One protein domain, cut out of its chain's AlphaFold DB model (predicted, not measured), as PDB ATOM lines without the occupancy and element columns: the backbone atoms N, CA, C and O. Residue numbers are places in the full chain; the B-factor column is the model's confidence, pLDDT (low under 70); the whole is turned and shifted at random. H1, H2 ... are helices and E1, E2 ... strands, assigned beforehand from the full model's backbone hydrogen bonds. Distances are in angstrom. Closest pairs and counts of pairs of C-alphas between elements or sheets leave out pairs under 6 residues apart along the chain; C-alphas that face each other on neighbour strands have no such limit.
ATOM      1  N   HIS A  49      16.191   8.133 134.122       97.00
ATOM      2  CA  HIS A  49      15.334   7.432 135.065       97.00
ATOM      3  C   HIS A  49      15.625   7.917 136.477       97.00
ATOM      4  O   HIS A  49      16.745   8.321 136.777       97.00
ATOM      5  N   PHE A  50      14.626   7.886 137.351       97.00
ATOM      6  CA  PHE A  50      14.845   8.117 138.773       97.00
ATOM      7  C   PHE A  50      14.444   6.894 139.583       97.00
ATOM      8  O   PHE A  50      13.547   6.142 139.195       97.00
ATOM      9  N   VAL A  51      15.076   6.753 140.742       96.25
ATOM     10  CA  VAL A  51      14.671   5.815 141.787       96.25
ATOM     11  C   VAL A  51      14.641   6.538 143.126       96.25
ATOM     12  O   VAL A  51      15.521   7.343 143.437       96.25
ATOM     13  N   LEU A  52      13.622   6.234 143.922       94.25
ATOM     14  CA  LEU A  52      13.526   6.587 145.327       94.25
ATOM     15  C   LEU A  52      13.606   5.297 146.136       94.25
ATOM     16  O   LEU A  52      12.748   4.421 146.016       94.25
ATOM     17  N   ARG A  53      14.635   5.177 146.969       93.44
ATOM     18  CA  ARG A  53      14.896   3.983 147.773       93.44
ATOM     19  C   ARG A  53      15.030   4.319 149.245       93.44
ATOM     20  O   ARG A  53      15.258   5.468 149.614       93.44
ATOM     21  N   GLN A  54      14.894   3.308 150.082       90.44
ATOM     22  CA  GLN A  54      15.025   3.423 151.527       90.44
ATOM     23  C   GLN A  54      15.800   2.223 152.060       90.44
ATOM     24  O   GLN A  54      15.733   1.133 151.496       90.44
ATOM     25  N   SER A  55      16.571   2.421 153.125       84.50
ATOM     26  CA  SER A  55      17.208   1.294 153.801       84.50
ATOM     27  C   SER A  55      16.166   0.528 154.624       84.50
ATOM     28  O   SER A  55      15.377   1.164 155.323       84.50
ATOM     29  N   PRO A  56      16.139  -0.815 154.584       78.56
ATOM     30  CA  PRO A  56      15.179  -1.591 155.372       78.56
ATOM     31  C   PRO A  56      15.338  -1.363 156.884       78.56
ATOM     32  O   PRO A  56      14.345  -1.371 157.607       78.56
ATOM     33  N   ASP A  57      16.564  -1.099 157.341       81.38
ATOM     34  CA  ASP A  57      16.887  -0.911 158.760       81.38
ATOM     35  C   ASP A  57      16.808   0.556 159.206       81.38
ATOM     36  O   ASP A  57      16.890   0.861 160.395       81.38
ATOM     37  N   ASP A  58      16.646   1.481 158.257       77.75
ATOM     38  CA  ASP A  58      16.660   2.913 158.520       77.75
ATOM     39  C   ASP A  58      15.533   3.621 157.772       77.75
ATOM     40  O   ASP A  58      15.614   3.970 156.592       77.75
ATOM     41  N   THR A  59      14.463   3.879 158.520       73.44
ATOM     42  CA  THR A  59      13.277   4.557 157.997       73.44
ATOM     43  C   THR A  59      13.445   6.075 157.870       73.44
ATOM     44  O   THR A  59      12.571   6.761 157.324       73.44
ATOM     45  N   SER A  60      14.554   6.616 158.378       77.94
ATOM     46  CA  SER A  60      14.793   8.053 158.460       77.94
ATOM     47  C   SER A  60      15.542   8.615 157.253       77.94
ATOM     48  O   SER A  60      15.415   9.814 156.985       77.94
ATOM     49  N   HIS A  61      16.220   7.753 156.489       84.62
ATOM     50  CA  HIS A  61      16.992   8.135 155.312       84.62
ATOM     51  C   HIS A  61      16.411   7.546 154.028       84.62
ATOM     52  O   HIS A  61      16.191   6.342 153.890       84.62
ATOM     53  N   TYR A  62      16.186   8.431 153.066       90.62
ATOM     54  CA  TYR A  62      15.718   8.091 151.729       90.62
ATOM     55  C   TYR A  62      16.801   8.469 150.726       90.62
ATOM     56  O   TYR A  62      17.539   9.431 150.928       90.62
ATOM     57  N   HIS A  63      16.895   7.710 149.646       93.81
ATOM     58  CA  HIS A  63      17.886   7.888 148.599       93.81
ATOM     59  C   HIS A  63      17.156   8.222 147.305       93.81
ATOM     60  O   HIS A  63      16.395   7.395 146.808       93.81
ATOM     61  N   LEU A  64      17.389   9.414 146.765       95.00
ATOM     62  CA  LEU A  64      16.937   9.796 145.431       95.00
ATOM     63  C   LEU A  64      18.135   9.734 144.495       95.00
ATOM     64  O   LEU A  64      19.127  10.420 144.734       95.00
ATOM     65  N   ALA A  65      18.038   8.951 143.429       97.00
ATOM     66  CA  ALA A  65      19.094   8.873 142.431       97.00
ATOM     67  C   ALA A  65      18.537   8.994 141.013       97.00
ATOM     68  O   ALA A  65      17.424   8.541 140.735       97.00
ATOM     69  N   ILE A  66      19.320   9.627 140.141       97.50
ATOM     70  CA  ILE A  66      19.046   9.795 138.716       97.50
ATOM     71  C   ILE A  66      20.051   8.968 137.932       97.50
ATOM     72  O   ILE A  66      21.256   9.042 138.167       97.50
ATOM     73  N   PHE A  67      19.526   8.212 136.983       96.31
ATOM     74  CA  PHE A  67      20.258   7.277 136.159       96.31
ATOM     75  C   PHE A  67      20.115   7.612 134.685       96.31
ATOM     76  O   PHE A  67      19.059   8.064 134.237       96.31
ATOM     77  N   GLU A  68      21.151   7.281 133.932       94.62
ATOM     78  CA  GLU A  68      21.071   7.061 132.496       94.62
ATOM     79  C   GLU A  68      21.440   5.602 132.235       94.62
ATOM     80  O   GLU A  68      22.544   5.161 132.546       94.62
ATOM     81  N   GLN A  69      20.485   4.825 131.717       90.56
ATOM     82  CA  GLN A  69      20.610   3.367 131.627       90.56
ATOM     83  C   GLN A  69      20.948   2.746 133.001       90.56
ATOM     84  O   GLN A  69      20.093   2.721 133.883       90.56
ATOM     85  N   SER A  70      22.181   2.269 133.183       90.50
ATOM     86  CA  SER A  70      22.674   1.639 134.416       90.50
ATOM     87  C   SER A  70      23.642   2.528 135.204       90.50
ATOM     88  O   SER A  70      24.086   2.137 136.282       90.50
ATOM     89  N   GLU A  71      24.001   3.698 134.674       92.88
ATOM     90  CA  GLU A  71      24.959   4.612 135.291       92.88
ATOM     91  C   GLU A  71      24.238   5.602 136.208       92.88
ATOM     92  O   GLU A  71      23.303   6.288 135.791       92.88
ATOM     93  N   CYS A  72      24.663   5.668 137.472       95.44
ATOM     94  CA  CYS A  72      24.146   6.640 138.430       95.44
ATOM     95  C   CYS A  72      24.818   7.994 138.186       95.44
ATOM     96  O   CYS A  72      26.000   8.155 138.471       95.44
ATOM     97  N   LEU A  73      24.055   8.971 137.702       95.50
ATOM     98  CA  LEU A  73      24.569  10.299 137.367       95.50
ATOM     99  C   LEU A  73      24.483  11.287 138.533       95.50
ATOM    100  O   LEU A  73      25.271  12.223 138.622       95.50
ATOM    101  N   ALA A  74      23.494  11.117 139.410       96.88
ATOM    102  CA  ALA A  74      23.324  11.958 140.586       96.88
ATOM    103  C   ALA A  74      22.640  11.177 141.698       96.88
ATOM    104  O   ALA A  74      21.699  10.428 141.442       96.88
ATOM    105  N   HIS A  75      23.078  11.380 142.936       97.19
ATOM    106  CA  HIS A  75      22.533  10.692 144.098       97.19
ATOM    107  C   HIS A  75      22.481  11.649 145.282       97.19
ATOM    108  O   HIS A  75      23.461  12.316 145.607       97.19
ATOM    109  N   TRP A  76      21.321  11.716 145.927       95.69
ATOM    110  CA  TRP A  76      21.103  12.480 147.139       95.69
ATOM    111  C   TRP A  76      20.481  11.642 148.253       95.69
ATOM    112  O   TRP A  76      19.661  10.750 148.020       95.69
ATOM    113  N   LEU A  77      20.838  12.001 149.481       93.12
ATOM    114  CA  LEU A  77      20.243  11.546 150.726       93.12
ATOM    115  C   LEU A  77      19.226  12.571 151.209       93.12
ATOM    116  O   LEU A  77      19.502  13.769 151.210       93.12
ATOM    117  N   LEU A  78      18.074  12.099 151.667       89.75
ATOM    118  CA  LEU A  78      17.033  12.925 152.259       89.75
ATOM    119  C   LEU A  78      16.825  12.479 153.700       89.75
ATOM    120  O   LEU A  78      16.493  11.317 153.951       89.75
ATOM    121  N   SER A  79      17.029  13.402 154.635       77.62
ATOM    122  CA  SER A  79      16.805  13.171 156.057       77.62
ATOM    123  C   SER A  79      15.396  13.620 156.447       77.62
ATOM    124  O   SER A  79      14.992  14.762 156.228       77.62
ATOM    125  N   GLY A  80      14.636  12.704 157.047       66.12
ATOM    126  CA  GLY A  80      13.289  12.974 157.540       66.12
ATOM    127  C   GLY A  80      12.193  12.744 156.496       66.12
ATOM    128  O   GLY A  80      12.172  13.348 155.433       66.12
ATOM    129  N   TYR A  81      11.255  11.858 156.849       57.28
ATOM    130  CA  TYR A  81       9.961  11.604 156.202       57.28
ATOM    131  C   TYR A  81       9.896  11.899 154.690       57.28
ATOM    132  O   TYR A  81       9.334  12.912 154.281       57.28
ATOM    133  N   GLY A  82      10.311  10.953 153.839       54.75
ATOM    134  CA  GLY A  82      10.069  10.993 152.386       54.75
ATOM    135  C   GLY A  82       8.596  11.228 151.999       54.75
ATOM    136  O   GLY A  82       8.310  11.708 150.907       54.75
ATOM    137  N   ARG A  83       7.649  11.016 152.931       60.00
ATOM    138  CA  ARG A  83       6.236  11.427 152.805       60.00
ATOM    139  C   ARG A  83       6.053  12.924 152.531       60.00
ATOM    140  O   ARG A  83       5.100  13.288 151.851       60.00
ATOM    141  N   ARG A  84       6.952  13.781 153.016       66.81
ATOM    142  CA  ARG A  84       6.899  15.236 152.810       66.81
ATOM    143  C   ARG A  84       7.055  15.622 151.343       66.81
ATOM    144  O   ARG A  84       6.371  16.524 150.883       66.81
ATOM    145  N   LEU A  85       7.846  14.872 150.569       66.19
ATOM    146  CA  LEU A  85       8.002  15.085 149.119       66.19
ATOM    147  C   LEU A  85       6.678  14.933 148.358       66.19
ATOM    148  O   LEU A  85       6.486  15.516 147.286       66.19
ATOM    149  N   LEU A  86       5.738  14.164 148.912       63.25
ATOM    150  CA  LEU A  86       4.406  13.994 148.343       63.25
ATOM    151  C   LEU A  86       3.543  15.238 148.556       63.25
ATOM    152  O   LEU A  86       2.716  15.546 147.697       63.25
ATOM    153  N   ASN A  87       3.799  16.015 149.610       70.25
ATOM    154  CA  ASN A  87       3.096  17.262 149.873       70.25
ATOM    155  C   ASN A  87       3.701  18.416 149.042       70.25
ATOM    156  O   ASN A  87       4.875  18.744 149.201       70.25
ATOM    157  N   PRO A  88       2.937  19.056 148.141       61.19
ATOM    158  CA  PRO A  88       3.431  20.170 147.331       61.19
ATOM    159  C   PRO A  88       3.824  21.422 148.132       61.19
ATOM    160  O   PRO A  88       4.527  22.269 147.590       61.19
ATOM    161  N   GLN A  89       3.396  21.561 149.390       66.00
ATOM    162  CA  GLN A  89       3.759  22.715 150.225       66.00
ATOM    163  C   GLN A  89       5.067  22.533 151.001       66.00
ATOM    164  O   GLN A  89       5.556  23.483 151.612       66.00
ATOM    165  N   GLU A  90       5.636  21.329 151.003       76.81
ATOM    166  CA  GLU A  90       6.769  21.008 151.859       76.81
ATOM    167  C   GLU A  90       8.091  21.041 151.092       76.81
ATOM    168  O   GLU A  90       8.192  20.648 149.927       76.81
ATOM    169  N   GLN A  91       9.117  21.550 151.771       86.44
ATOM    170  CA  GLN A  91      10.485  21.601 151.278       86.44
ATOM    171  C   GLN A  91      11.271  20.455 151.912       86.44
ATOM    172  O   GLN A  91      11.080  20.145 153.091       86.44
ATOM    173  N   ALA A  92      12.170  19.848 151.145       88.06
ATOM    174  CA  ALA A  92      13.057  18.804 151.634       88.06
ATOM    175  C   ALA A  92      14.512  19.246 151.512       88.06
ATOM    176  O   ALA A  92      14.917  19.801 150.490       88.06
ATOM    177  N   LEU A  93      15.293  18.983 152.555       90.31
ATOM    178  CA  LEU A  93      16.741  19.106 152.499       90.31
ATOM    179  C   LEU A  93      17.305  17.819 151.898       90.31
ATOM    180  O   LEU A  93      16.960  16.725 152.347       90.31
ATOM    181  N   LEU A  94      18.174  17.958 150.905       93.19
ATOM    182  CA  LEU A  94      18.950  16.855 150.357       93.19
ATOM    183  C   LEU A  94      20.435  17.103 150.558       93.19
ATOM    184  O   LEU A  94      20.889  18.245 150.564       93.19
ATOM    185  N   ILE A  95      21.187  16.022 150.675       94.56
ATOM    186  CA  ILE A  95      22.643  16.030 150.746       94.56
ATOM    187  C   ILE A  95      23.154  15.165 149.600       94.56
ATOM    188  O   ILE A  95      22.719  14.025 149.478       94.56
ATOM    189  N   GLU A  96      24.035  15.684 148.748       95.50
ATOM    190  CA  GLU A  96      24.708  14.873 147.726       95.50
ATOM    191  C   GLU A  96      25.406  13.692 148.398       95.50
ATOM    192  O   GLU A  96      26.149  13.848 149.372       95.50
ATOM    193  N   ALA A  97      25.127  12.498 147.896       95.00
ATOM    194  CA  ALA A  97      25.758  11.290 148.370       95.00
ATOM    195  C   ALA A  97      27.186  11.186 147.808       95.00
ATOM    196  O   ALA A  97      27.427  11.569 146.661       95.00
ATOM    197  N   PRO A  98      28.136  10.630 148.576       92.75
ATOM    198  CA  PRO A  98      29.436  10.249 148.037       92.75
ATOM    199  C   PRO A  98      29.293   9.199 146.925       92.75
ATOM    200  O   PRO A  98      28.490   8.282 147.058       92.75
ATOM    201  N   GLU A  99      30.134   9.257 145.889       89.25
ATOM    202  CA  GLU A  99      30.086   8.344 144.724       89.25
ATOM    203  C   GLU A  99      30.165   6.848 145.084       89.25
ATOM    204  O   GLU A  99      29.634   5.996 144.380       89.25
ATOM    205  N   HIS A 100      30.825   6.514 146.195       89.38
ATOM    206  CA  HIS A 100      30.990   5.135 146.663       89.38
ATOM    207  C   HIS A 100      29.820   4.636 147.525       89.38
ATOM    208  O   HIS A 100      29.803   3.465 147.915       89.38
ATOM    209  N   LEU A 101      28.869   5.508 147.874       91.12
ATOM    210  CA  LEU A 101      27.735   5.129 148.699       91.12
ATOM    211  C   LEU A 101      26.756   4.287 147.880       91.12
ATOM    212  O   LEU A 101      26.163   4.743 146.909       91.12
ATOM    213  N   GLN A 102      26.558   3.045 148.310       91.19
ATOM    214  CA  GLN A 102      25.648   2.121 147.643       91.19
ATOM    215  C   GLN A 102      24.186   2.543 147.839       91.19
ATOM    216  O   GLN A 102      23.777   2.982 148.919       91.19
ATOM    217  N   LEU A 103      23.377   2.364 146.795       92.25
ATOM    218  CA  LEU A 103      21.931   2.519 146.894       92.25
ATOM    219  C   LEU A 103      21.321   1.326 147.643       92.25
ATOM    220  O   LEU A 103      21.636   0.181 147.314       92.25
ATOM    221  N   PRO A 104      20.405   1.563 148.598       92.31
ATOM    222  CA  PRO A 104      19.664   0.492 149.247       92.31
ATOM    223  C   PRO A 104      18.885  -0.378 148.251       92.31
ATOM    224  O   PRO A 104      18.575   0.048 147.135       92.31
ATOM    225  N   ALA A 105      18.531  -1.593 148.669       89.56
ATOM    226  CA  ALA A 105      17.790  -2.535 147.829       89.56
ATOM    227  C   ALA A 105      16.277  -2.256 147.776       89.56
ATOM    228  O   ALA A 105      15.626  -2.602 146.794       89.56
ATOM    229  N   HIS A 106      15.703  -1.652 148.821       92.12
ATOM    230  CA  HIS A 106      14.258  -1.460 148.911       92.12
ATOM    231  C   HIS A 106      13.818  -0.215 148.130       92.12
ATOM    232  O   HIS A 106      14.110   0.920 148.511       92.12
ATOM    233  N   GLU A 107      13.123  -0.443 147.018       93.12
ATOM    234  CA  GLU A 107      12.582   0.603 146.155       93.12
ATOM    235  C   GLU A 107      11.179   1.024 146.600       93.12
ATOM    236  O   GLU A 107      10.295   0.190 146.786       93.12
ATOM    237  N   LEU A 108      10.986   2.333 146.760       91.19
ATOM    238  CA  LEU A 108       9.706   2.943 147.117       91.19
ATOM    239  C   LEU A 108       8.980   3.506 145.897       91.19
ATOM    240  O   LEU A 108       7.752   3.472 145.838       91.19
ATOM    241  N   ASP A 109       9.734   4.065 144.951       93.50
ATOM    242  CA  ASP A 109       9.205   4.604 143.706       93.50
ATOM    243  C   ASP A 109      10.291   4.646 142.630       93.50
ATOM    244  O   ASP A 109      11.482   4.744 142.934       93.50
ATOM    245  N   SER A 110       9.880   4.613 141.372       96.00
ATOM    246  CA  SER A 110      10.769   4.747 140.225       96.00
ATOM    247  C   SER A 110       9.988   5.195 138.999       96.00
ATOM    248  O   SER A 110       8.758   5.097 138.942       96.00
ATOM    249  N   GLY A 111      10.697   5.734 138.013       96.56
ATOM    250  CA  GLY A 111      10.063   6.225 136.801       96.56
ATOM    251  C   GLY A 111      11.013   6.990 135.900       96.56
ATOM    252  O   GLY A 111      12.235   6.848 135.982       96.56
ATOM    253  N   THR A 112      10.449   7.809 135.020       95.94
ATOM    254  CA  THR A 112      11.229   8.670 134.127       95.94
ATOM    255  C   THR A 112      11.494  10.025 134.776       95.94
ATOM    256  O   THR A 112      10.710  10.530 135.585       95.94
ATOM    257  N   CYS A 113      12.630  10.614 134.422       95.25
ATOM    258  CA  CYS A 113      13.027  11.953 134.815       95.25
ATOM    259  C   CYS A 113      13.239  12.790 133.554       95.25
ATOM    260  O   CYS A 113      13.952  12.387 132.638       95.25
ATOM    261  N   GLN A 114      12.628  13.969 133.503       93.25
ATOM    262  CA  GLN A 114      12.867  14.942 132.444       93.25
ATOM    263  C   GLN A 114      13.429  16.229 133.041       93.25
ATOM    264  O   GLN A 114      12.985  16.691 134.091       93.25
ATOM    265  N   LEU A 115      14.393  16.833 132.354       90.94
ATOM    266  CA  LEU A 115      14.953  18.126 132.731       90.94
ATOM    267  C   LEU A 115      14.168  19.225 132.021       90.94
ATOM    268  O   LEU A 115      14.189  19.338 130.798       90.94
ATOM    269  N   THR A 116      13.461  20.038 132.796       81.69
ATOM    270  CA  THR A 116      12.689  21.169 132.270       81.69
ATOM    271  C   THR A 116      13.598  22.391 132.120       81.69
ATOM    272  O   THR A 116      14.454  22.654 132.961       81.69
ATOM    273  N   GLY A 117      13.447  23.141 131.026       67.94
ATOM    274  CA  GLY A 117      14.216  24.370 130.776       67.94
ATOM    275  C   GLY A 117      15.391  24.244 129.802       67.94
ATOM    276  O   GLY A 117      15.912  25.272 129.379       67.94
ATOM    277  N   SER A 118      15.761  23.037 129.361       60.34
ATOM    278  CA  SER A 118      16.700  22.869 128.245       60.34
ATOM    279  C   SER A 118      15.937  22.579 126.961       60.34
ATOM    280  O   SER A 118      15.270  21.554 126.846       60.34
ATOM    281  N   ARG A 119      15.994  23.502 125.995       60.16
ATOM    282  CA  ARG A 119      15.315  23.315 124.705       60.16
ATOM    283  C   ARG A 119      16.064  22.361 123.777       60.16
ATOM    284  O   ARG A 119      15.430  21.833 122.873       60.16
ATOM    285  N   GLN A 120      17.366  22.141 123.976       62.22
ATOM    286  CA  GLN A 120      18.205  21.314 123.105       62.22
ATOM    287  C   GLN A 120      19.442  20.828 123.880       62.22
ATOM    288  O   GLN A 120      20.184  21.645 124.423       62.22
ATOM    289  N   GLY A 121      19.673  19.514 123.941       72.12
ATOM    290  CA  GLY A 121      20.889  18.938 124.528       72.12
ATOM    291  C   GLY A 121      20.726  17.497 125.013       72.12
ATOM    292  O   GLY A 121      19.614  17.040 125.269       72.12
ATOM    293  N   TYR A 122      21.853  16.796 125.152       86.00
ATOM    294  CA  TYR A 122      21.917  15.462 125.756       86.00
ATOM    295  C   TYR A 122      21.469  15.533 127.231       86.00
ATOM    296  O   TYR A 122      22.037  16.344 127.972       86.00
ATOM    297  N   PRO A 123      20.487  14.733 127.690       88.88
ATOM    298  CA  PRO A 123      19.933  14.842 129.042       88.88
ATOM    299  C   PRO A 123      20.980  14.803 130.161       88.88
ATOM    300  O   PRO A 123      20.952  15.675 131.029       88.88
ATOM    301  N   ALA A 124      21.957  13.890 130.117       91.00
ATOM    302  CA  ALA A 124      23.014  13.854 131.132       91.00
ATOM    303  C   ALA A 124      23.885  15.121 131.135       91.00
ATOM    304  O   ALA A 124      24.293  15.596 132.192       91.00
ATOM    305  N   ALA A 125      24.138  15.728 129.970       90.12
ATOM    306  CA  ALA A 125      24.908  16.970 129.891       90.12
ATOM    307  C   ALA A 125      24.140  18.140 130.526       90.12
ATOM    308  O   ALA A 125      24.724  18.960 131.233       90.12
ATOM    309  N   VAL A 126      22.819  18.186 130.324       91.44
ATOM    310  CA  VAL A 126      21.940  19.169 130.972       91.44
ATOM    311  C   VAL A 126      21.896  18.942 132.486       91.44
ATOM    312  O   VAL A 126      21.972  19.912 133.241       91.44
ATOM    313  N   LEU A 127      21.829  17.683 132.938       93.81
ATOM    314  CA  LEU A 127      21.893  17.332 134.358       93.81
ATOM    315  C   LEU A 127      23.201  17.834 134.973       93.81
ATOM    316  O   LEU A 127      23.171  18.581 135.946       93.81
ATOM    317  N   ASN A 128      24.335  17.496 134.358       93.12
ATOM    318  CA  ASN A 128      25.665  17.898 134.812       93.12
ATOM    319  C   ASN A 128      25.826  19.419 134.857       93.12
ATOM    320  O   ASN A 128      26.383  19.959 135.812       93.12
ATOM    321  N   HIS A 129      25.282  20.135 133.870       92.38
ATOM    322  CA  HIS A 129      25.263  21.593 133.897       92.38
ATOM    323  C   HIS A 129      24.440  22.144 135.075       92.38
ATOM    324  O   HIS A 129      24.884  23.060 135.768       92.38
ATOM    325  N   GLY A 130      23.264  21.578 135.351       93.12
ATOM    326  CA  GLY A 130      22.443  21.977 136.497       93.12
ATOM    327  C   GLY A 130      23.081  21.644 137.852       93.12
ATOM    328  O   GLY A 130      23.043  22.458 138.775       93.12
ATOM    329  N   LEU A 131      23.752  20.492 137.957       94.06
ATOM    330  CA  LEU A 131      24.572  20.123 139.116       94.06
ATOM    331  C   LEU A 131      25.718  21.118 139.328       94.06
ATOM    332  O   LEU A 131      25.975  21.548 140.451       94.06
ATOM    333  N   HIS A 132      26.392  21.529 138.254       93.38
ATOM    334  CA  HIS A 132      27.479  22.499 138.328       93.38
ATOM    335  C   HIS A 132      26.982  23.887 138.757       93.38
ATOM    336  O   HIS A 132      27.537  24.488 139.676       93.38
ATOM    337  N   THR A 133      25.897  24.370 138.147       93.62
ATOM    338  CA  THR A 133      25.304  25.689 138.441       93.62
ATOM    339  C   THR A 133      24.535  25.740 139.762       93.62
ATOM    340  O   THR A 133      24.218  26.827 140.243       93.62
ATOM    341  N   GLY A 134      24.244  24.589 140.373       95.69
ATOM    342  CA  GLY A 134      23.509  24.516 141.632       95.69
ATOM    343  C   GLY A 134      21.998  24.694 141.471       95.69
ATOM    344  O   GLY A 134      21.321  25.010 142.450       95.69
ATOM    345  N   ARG A 135      21.447  24.525 140.262       94.88
ATOM    346  CA  ARG A 135      20.009  24.655 140.008       94.88
ATOM    347  C   ARG A 135      19.526  23.631 138.990       94.88
ATOM    348  O   ARG A 135      20.008  23.572 137.865       94.88
ATOM    349  N   LEU A 136      18.516  22.864 139.382       94.25
ATOM    350  CA  LEU A 136      17.895  21.832 138.560       94.25
ATOM    351  C   LEU A 136      16.378  21.982 138.588       94.25
ATOM    352  O   LEU A 136      15.784  22.230 139.636       94.25
ATOM    353  N   HIS A 137      15.752  21.780 137.434       93.56
ATOM    354  CA  HIS A 137      14.304  21.705 137.316       93.56
ATOM    355  C   HIS A 137      13.933  20.345 136.735       93.56
ATOM    356  O   HIS A 137      14.157  20.075 135.556       93.56
ATOM    357  N   LEU A 138      13.392  19.478 137.580       93.44
ATOM    358  CA  LEU A 138      13.090  18.089 137.261       93.44
ATOM    359  C   LEU A 138      11.584  17.917 137.081       93.44
ATOM    360  O   LEU A 138      10.802  18.504 137.822       93.44
ATOM    361  N   LEU A 139      11.171  17.070 136.152       93.19
ATOM    362  CA  LEU A 139       9.835  16.494 136.086       93.19
ATOM    363  C   LEU A 139       9.984  14.993 136.312       93.19
ATOM    364  O   LEU A 139      10.558  14.297 135.476       93.19
ATOM    365  N   LEU A 140       9.509  14.517 137.462       93.69
ATOM    366  CA  LEU A 140       9.542  13.103 137.824       93.69
ATOM    367  C   LEU A 140       8.181  12.486 137.514       93.69
ATOM    368  O   LEU A 140       7.157  13.068 137.875       93.69
ATOM    369  N   GLN A 141       8.184  11.338 136.841       94.44
ATOM    370  CA  GLN A 141       6.984  10.599 136.446       94.44
ATOM    371  C   GLN A 141       7.104   9.135 136.888       94.44
ATOM    372  O   GLN A 141       7.473   8.259 136.106       94.44
ATOM    373  N   GLY A 142       6.835   8.882 138.168       93.75
ATOM    374  CA  GLY A 142       6.710   7.544 138.753       93.75
ATOM    375  C   GLY A 142       5.298   7.256 139.251       93.75
ATOM    376  O   GLY A 142       4.336   7.936 138.884       93.75
ATOM    377  N   ARG A 143       5.160   6.246 140.118       91.62
ATOM    378  CA  ARG A 143       3.866   5.891 140.721       91.62
ATOM    379  C   ARG A 143       3.439   6.923 141.761       91.62
ATOM    380  O   ARG A 143       2.254   7.239 141.841       91.62
ATOM    381  N   THR A 144       4.380   7.417 142.564       88.06
ATOM    382  CA  THR A 144       4.082   8.295 143.707       88.06
ATOM    383  C   THR A 144       4.560   9.728 143.455       88.06
ATOM    384  O   THR A 144       3.831  10.692 143.697       88.06
ATOM    385  N   LEU A 145       5.769   9.886 142.922       89.19
ATOM    386  CA  LEU A 145       6.355  11.140 142.473       89.19
ATOM    387  C   LEU A 145       5.992  11.362 141.005       89.19
ATOM    388  O   LEU A 145       6.708  10.939 140.104       89.19
ATOM    389  N   ASN A 146       4.868  12.037 140.773       90.69
ATOM    390  CA  ASN A 146       4.401  12.394 139.434       90.69
ATOM    391  C   ASN A 146       4.136  13.905 139.328       90.69
ATOM    392  O   ASN A 146       2.988  14.347 139.310       90.69
ATOM    393  N   LYS A 147       5.205  14.708 139.395       90.12
ATOM    394  CA  LYS A 147       5.155  16.181 139.369       90.12
ATOM    395  C   LYS A 147       6.537  16.799 139.146       90.12
ATOM    396  O   LYS A 147       7.564  16.120 139.161       90.12
ATOM    397  N   GLY A 148       6.546  18.113 138.946       91.31
ATOM    398  CA  GLY A 148       7.766  18.898 138.826       91.31
ATOM    399  C   GLY A 148       8.393  19.261 140.170       91.31
ATOM    400  O   GLY A 148       7.692  19.482 141.158       91.31
ATOM    401  N   PHE A 149       9.714  19.390 140.184       91.94
ATOM    402  CA  PHE A 149      10.514  19.800 141.329       91.94
ATOM    403  C   PHE A 149      11.603  20.781 140.912       91.94
ATOM    404  O   PHE A 149      12.172  20.691 139.827       91.94
ATOM    405  N   THR A 150      11.916  21.709 141.807       93.25
ATOM    406  CA  THR A 150      13.100  22.559 141.707       93.25
ATOM    407  C   THR A 150      14.070  22.163 142.804       93.25
ATOM    408  O   THR A 150      13.684  22.093 143.971       93.25
ATOM    409  N   LEU A 151      15.317  21.898 142.422       94.62
ATOM    410  CA  LEU A 151      16.425  21.648 143.333       94.62
ATOM    411  C   LEU A 151      17.382  22.838 143.261       94.62
ATOM    412  O   LEU A 151      17.798  23.241 142.173       94.62
ATOM    413  N   MET A 152      17.724  23.400 144.417       95.69
ATOM    414  CA  MET A 152      18.645  24.532 144.544       95.69
ATOM    415  C   MET A 152      19.728  24.210 145.562       95.69
ATOM    416  O   MET A 152      19.422  23.859 146.701       95.69
ATOM    417  N   ARG A 153      20.989  24.346 145.168       96.94
ATOM    418  CA  ARG A 153      22.125  24.207 146.075       96.94
ATOM    419  C   ARG A 153      22.137  25.393 147.040       96.94
ATOM    420  O   ARG A 153      21.962  26.536 146.619       96.94
ATOM    421  N   LEU A 154      22.318  25.124 148.332       95.19
ATOM    422  CA  LEU A 154      22.192  26.150 149.374       95.19
ATOM    423  C   LEU A 154      23.336  27.169 149.353       95.19
ATOM    424  O   LEU A 154      23.120  28.341 149.660       95.19
ATOM    425  N   SER A 155      24.542  26.749 148.978       93.25
ATOM    426  CA  SER A 155      25.663  27.654 148.739       93.25
ATOM    427  C   SER A 155      26.607  27.115 147.664       93.25
ATOM    428  O   SER A 155      26.610  25.930 147.329       93.25
ATOM    429  N   SER A 156      27.420  27.999 147.084       89.75
ATOM    430  CA  SER A 156      28.417  27.591 146.092       89.75
ATOM    431  C   SER A 156      29.396  26.589 146.710       89.75
ATOM    432  O   SER A 156      30.012  26.876 147.733       89.75
ATOM    433  N   GLY A 157      29.530  25.418 146.089       86.75
ATOM    434  CA  GLY A 157      30.402  24.341 146.564       86.75
ATOM    435  C   GLY A 157      29.850  23.498 147.719       86.75
ATOM    436  O   GLY A 157      30.536  22.577 148.147       86.75
ATOM    437  N   SER A 158      28.634  23.753 148.227       93.06
ATOM    438  CA  SER A 158      28.030  22.860 149.224       93.06
ATOM    439  C   SER A 158      27.435  21.608 148.596       93.06
ATOM    440  O   SER A 158      26.799  21.679 147.547       93.06
ATOM    441  N   HIS A 159      27.466  20.510 149.341       95.50
ATOM    442  CA  HIS A 159      26.722  19.291 149.019       95.50
ATOM    443  C   HIS A 159      25.243  19.351 149.425       95.50
ATOM    444  O   HIS A 159      24.498  18.413 149.166       95.50
ATOM    445  N   SER A 160      24.800  20.432 150.070       95.44
ATOM    446  CA  SER A 160      23.425  20.576 150.548       95.44
ATOM    447  C   SER A 160      22.531  21.258 149.519       95.44
ATOM    448  O   SER A 160      22.857  22.318 148.977       95.44
ATOM    449  N   TRP A 161      21.359  20.675 149.312       95.81
ATOM    450  CA  TRP A 161      20.346  21.120 148.370       95.81
ATOM    451  C   TRP A 161      19.000  21.273 149.055       95.81
ATOM    452  O   TRP A 161      18.691  20.598 150.032       95.81
ATOM    453  N   LEU A 162      18.169  22.133 148.492       93.25
ATOM    454  CA  LEU A 162      16.768  22.277 148.829       93.25
ATOM    455  C   LEU A 162      15.932  21.805 147.646       93.25
ATOM    456  O   LEU A 162      16.100  22.313 146.539       93.25
ATOM    457  N   MET A 163      15.022  20.866 147.879       92.38
ATOM    458  CA  MET A 163      14.036  20.396 146.909       92.38
ATOM    459  C   MET A 163      12.672  20.941 147.282       92.38
ATOM    460  O   MET A 163      12.239  20.864 148.432       92.38
ATOM    461  N   GLN A 164      11.985  21.479 146.286       90.56
ATOM    462  CA  GLN A 164      10.654  22.047 146.426       90.56
ATOM    463  C   GLN A 164       9.802  21.575 145.254       90.56
ATOM    464  O   GLN A 164      10.298  21.484 144.127       90.56
ATOM    465  N   ALA A 165       8.527  21.278 145.494       88.12
ATOM    466  CA  ALA A 165       7.606  21.011 144.399       88.12
ATOM    467  C   ALA A 165       7.480  22.270 143.530       88.12
ATOM    468  O   ALA A 165       7.256  23.374 144.025       88.12
ATOM    469  N   ALA A 166       7.646  22.110 142.224       82.81
ATOM    470  CA  ALA A 166       7.471  23.203 141.291       82.81
ATOM    471  C   ALA A 166       5.977  23.371 140.993       82.81
ATOM    472  O   ALA A 166       5.307  22.431 140.565       82.81
TER     473      ALA A 166
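AT A GLANCE: This is residues 49 to 166 of the 177 residues of an uncharacterized protein of Hymenobacter jejuensis (UniProt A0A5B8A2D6). Eight strands ring a closed barrel, with the helix H2 outside it near one end and the short helix H1 outside it near the other. Round the ring run E1, E2, E3, E4, E8, E7, E6, E5 and back to E1, each antiparallel to its neighbours. The printed part has 118 residues, with two named helices and eight named strands along the chain as E1 E2 E3 H1 E4 E5 H2 E6 E7 E8; the class is mostly strand. It is compact, with a radius of gyration of the C-alphas of 13.2 A and spans of 41 by 31 by 30 A.

IN THESE COORDINATES: Find C-alpha 49 at (15.334, 7.432, 135.065), where E1, residues 49 to 55, begins. E2, residues 58 to 68, runs 26.7 A and bends by 66 degrees at residue 61; E3, residues 71 to 79, runs 23.9 A and bends by 53 degrees at residue 74. H1 is residues 82 to 86 and E4 residues 91 to 96. E5, residues 106 to 115, runs 25.4 A and bends by 54 degrees at residue 112. Look for H2, residues 123 to 133 and 15.3 A long, from C-alpha 123 at (19.933, 14.842, 129.042). E6, residues 135 to 142, runs 21.7 A, and E7, residues 146 to 153, runs 22.3 A. E8, residues 160 to 165, ends at C-alpha 165, (7.606, 21.011, 144.399).

HOW THE PARTS SIT: Begin with the meander E1 E2 E3, each strand the antiparallel neighbour of the one before: N 51 and O 65 are 3.0 A apart, N 64 and O 76 2.9 A. E3 and its antiparallel neighbour E4 have N 77 and O 95 within hydrogen-bond range at 2.8 A, and E4 and its antiparallel neighbour E8 have N 94 and O 161 at 2.8 A. In the second meander, E6 E7 E8, look at N 149 and O 138, 2.7 A, and N 162 and O 152, 2.8 A. E6 and E5 have N 139 and O 114 at 2.8 A; E5 and E1, N 52 and O 109 at 2.8 A. H2 is on the barrel, outside it, at a height over the sheet of 7.2 A; its closest C-alphas to E6 are those of Gly 130 and Leu 136, 5.0 A. H1 is on the barrel too, outside it, at a height of 6.0 A; its closest C-alphas to E4 are those of Leu 85 and Ala 92, 6.8 A. H1 and H2 are apart. In H2 every O i to N i+4 pair is within hydrogen-bond range; in H1 it is 0 of 1, with 2 of 2 O i to N i+3 pairs.

THE WHOLE: The two C-alphas farthest apart, those of Asp 57 and Gln 120, stand 42.0 A from each other. The printed part has no cut and no long link. The mean pLDDT of the printed part is 88.0; look for values under 70 at residues 80 to 86, 88 to 89 and 117 to 120.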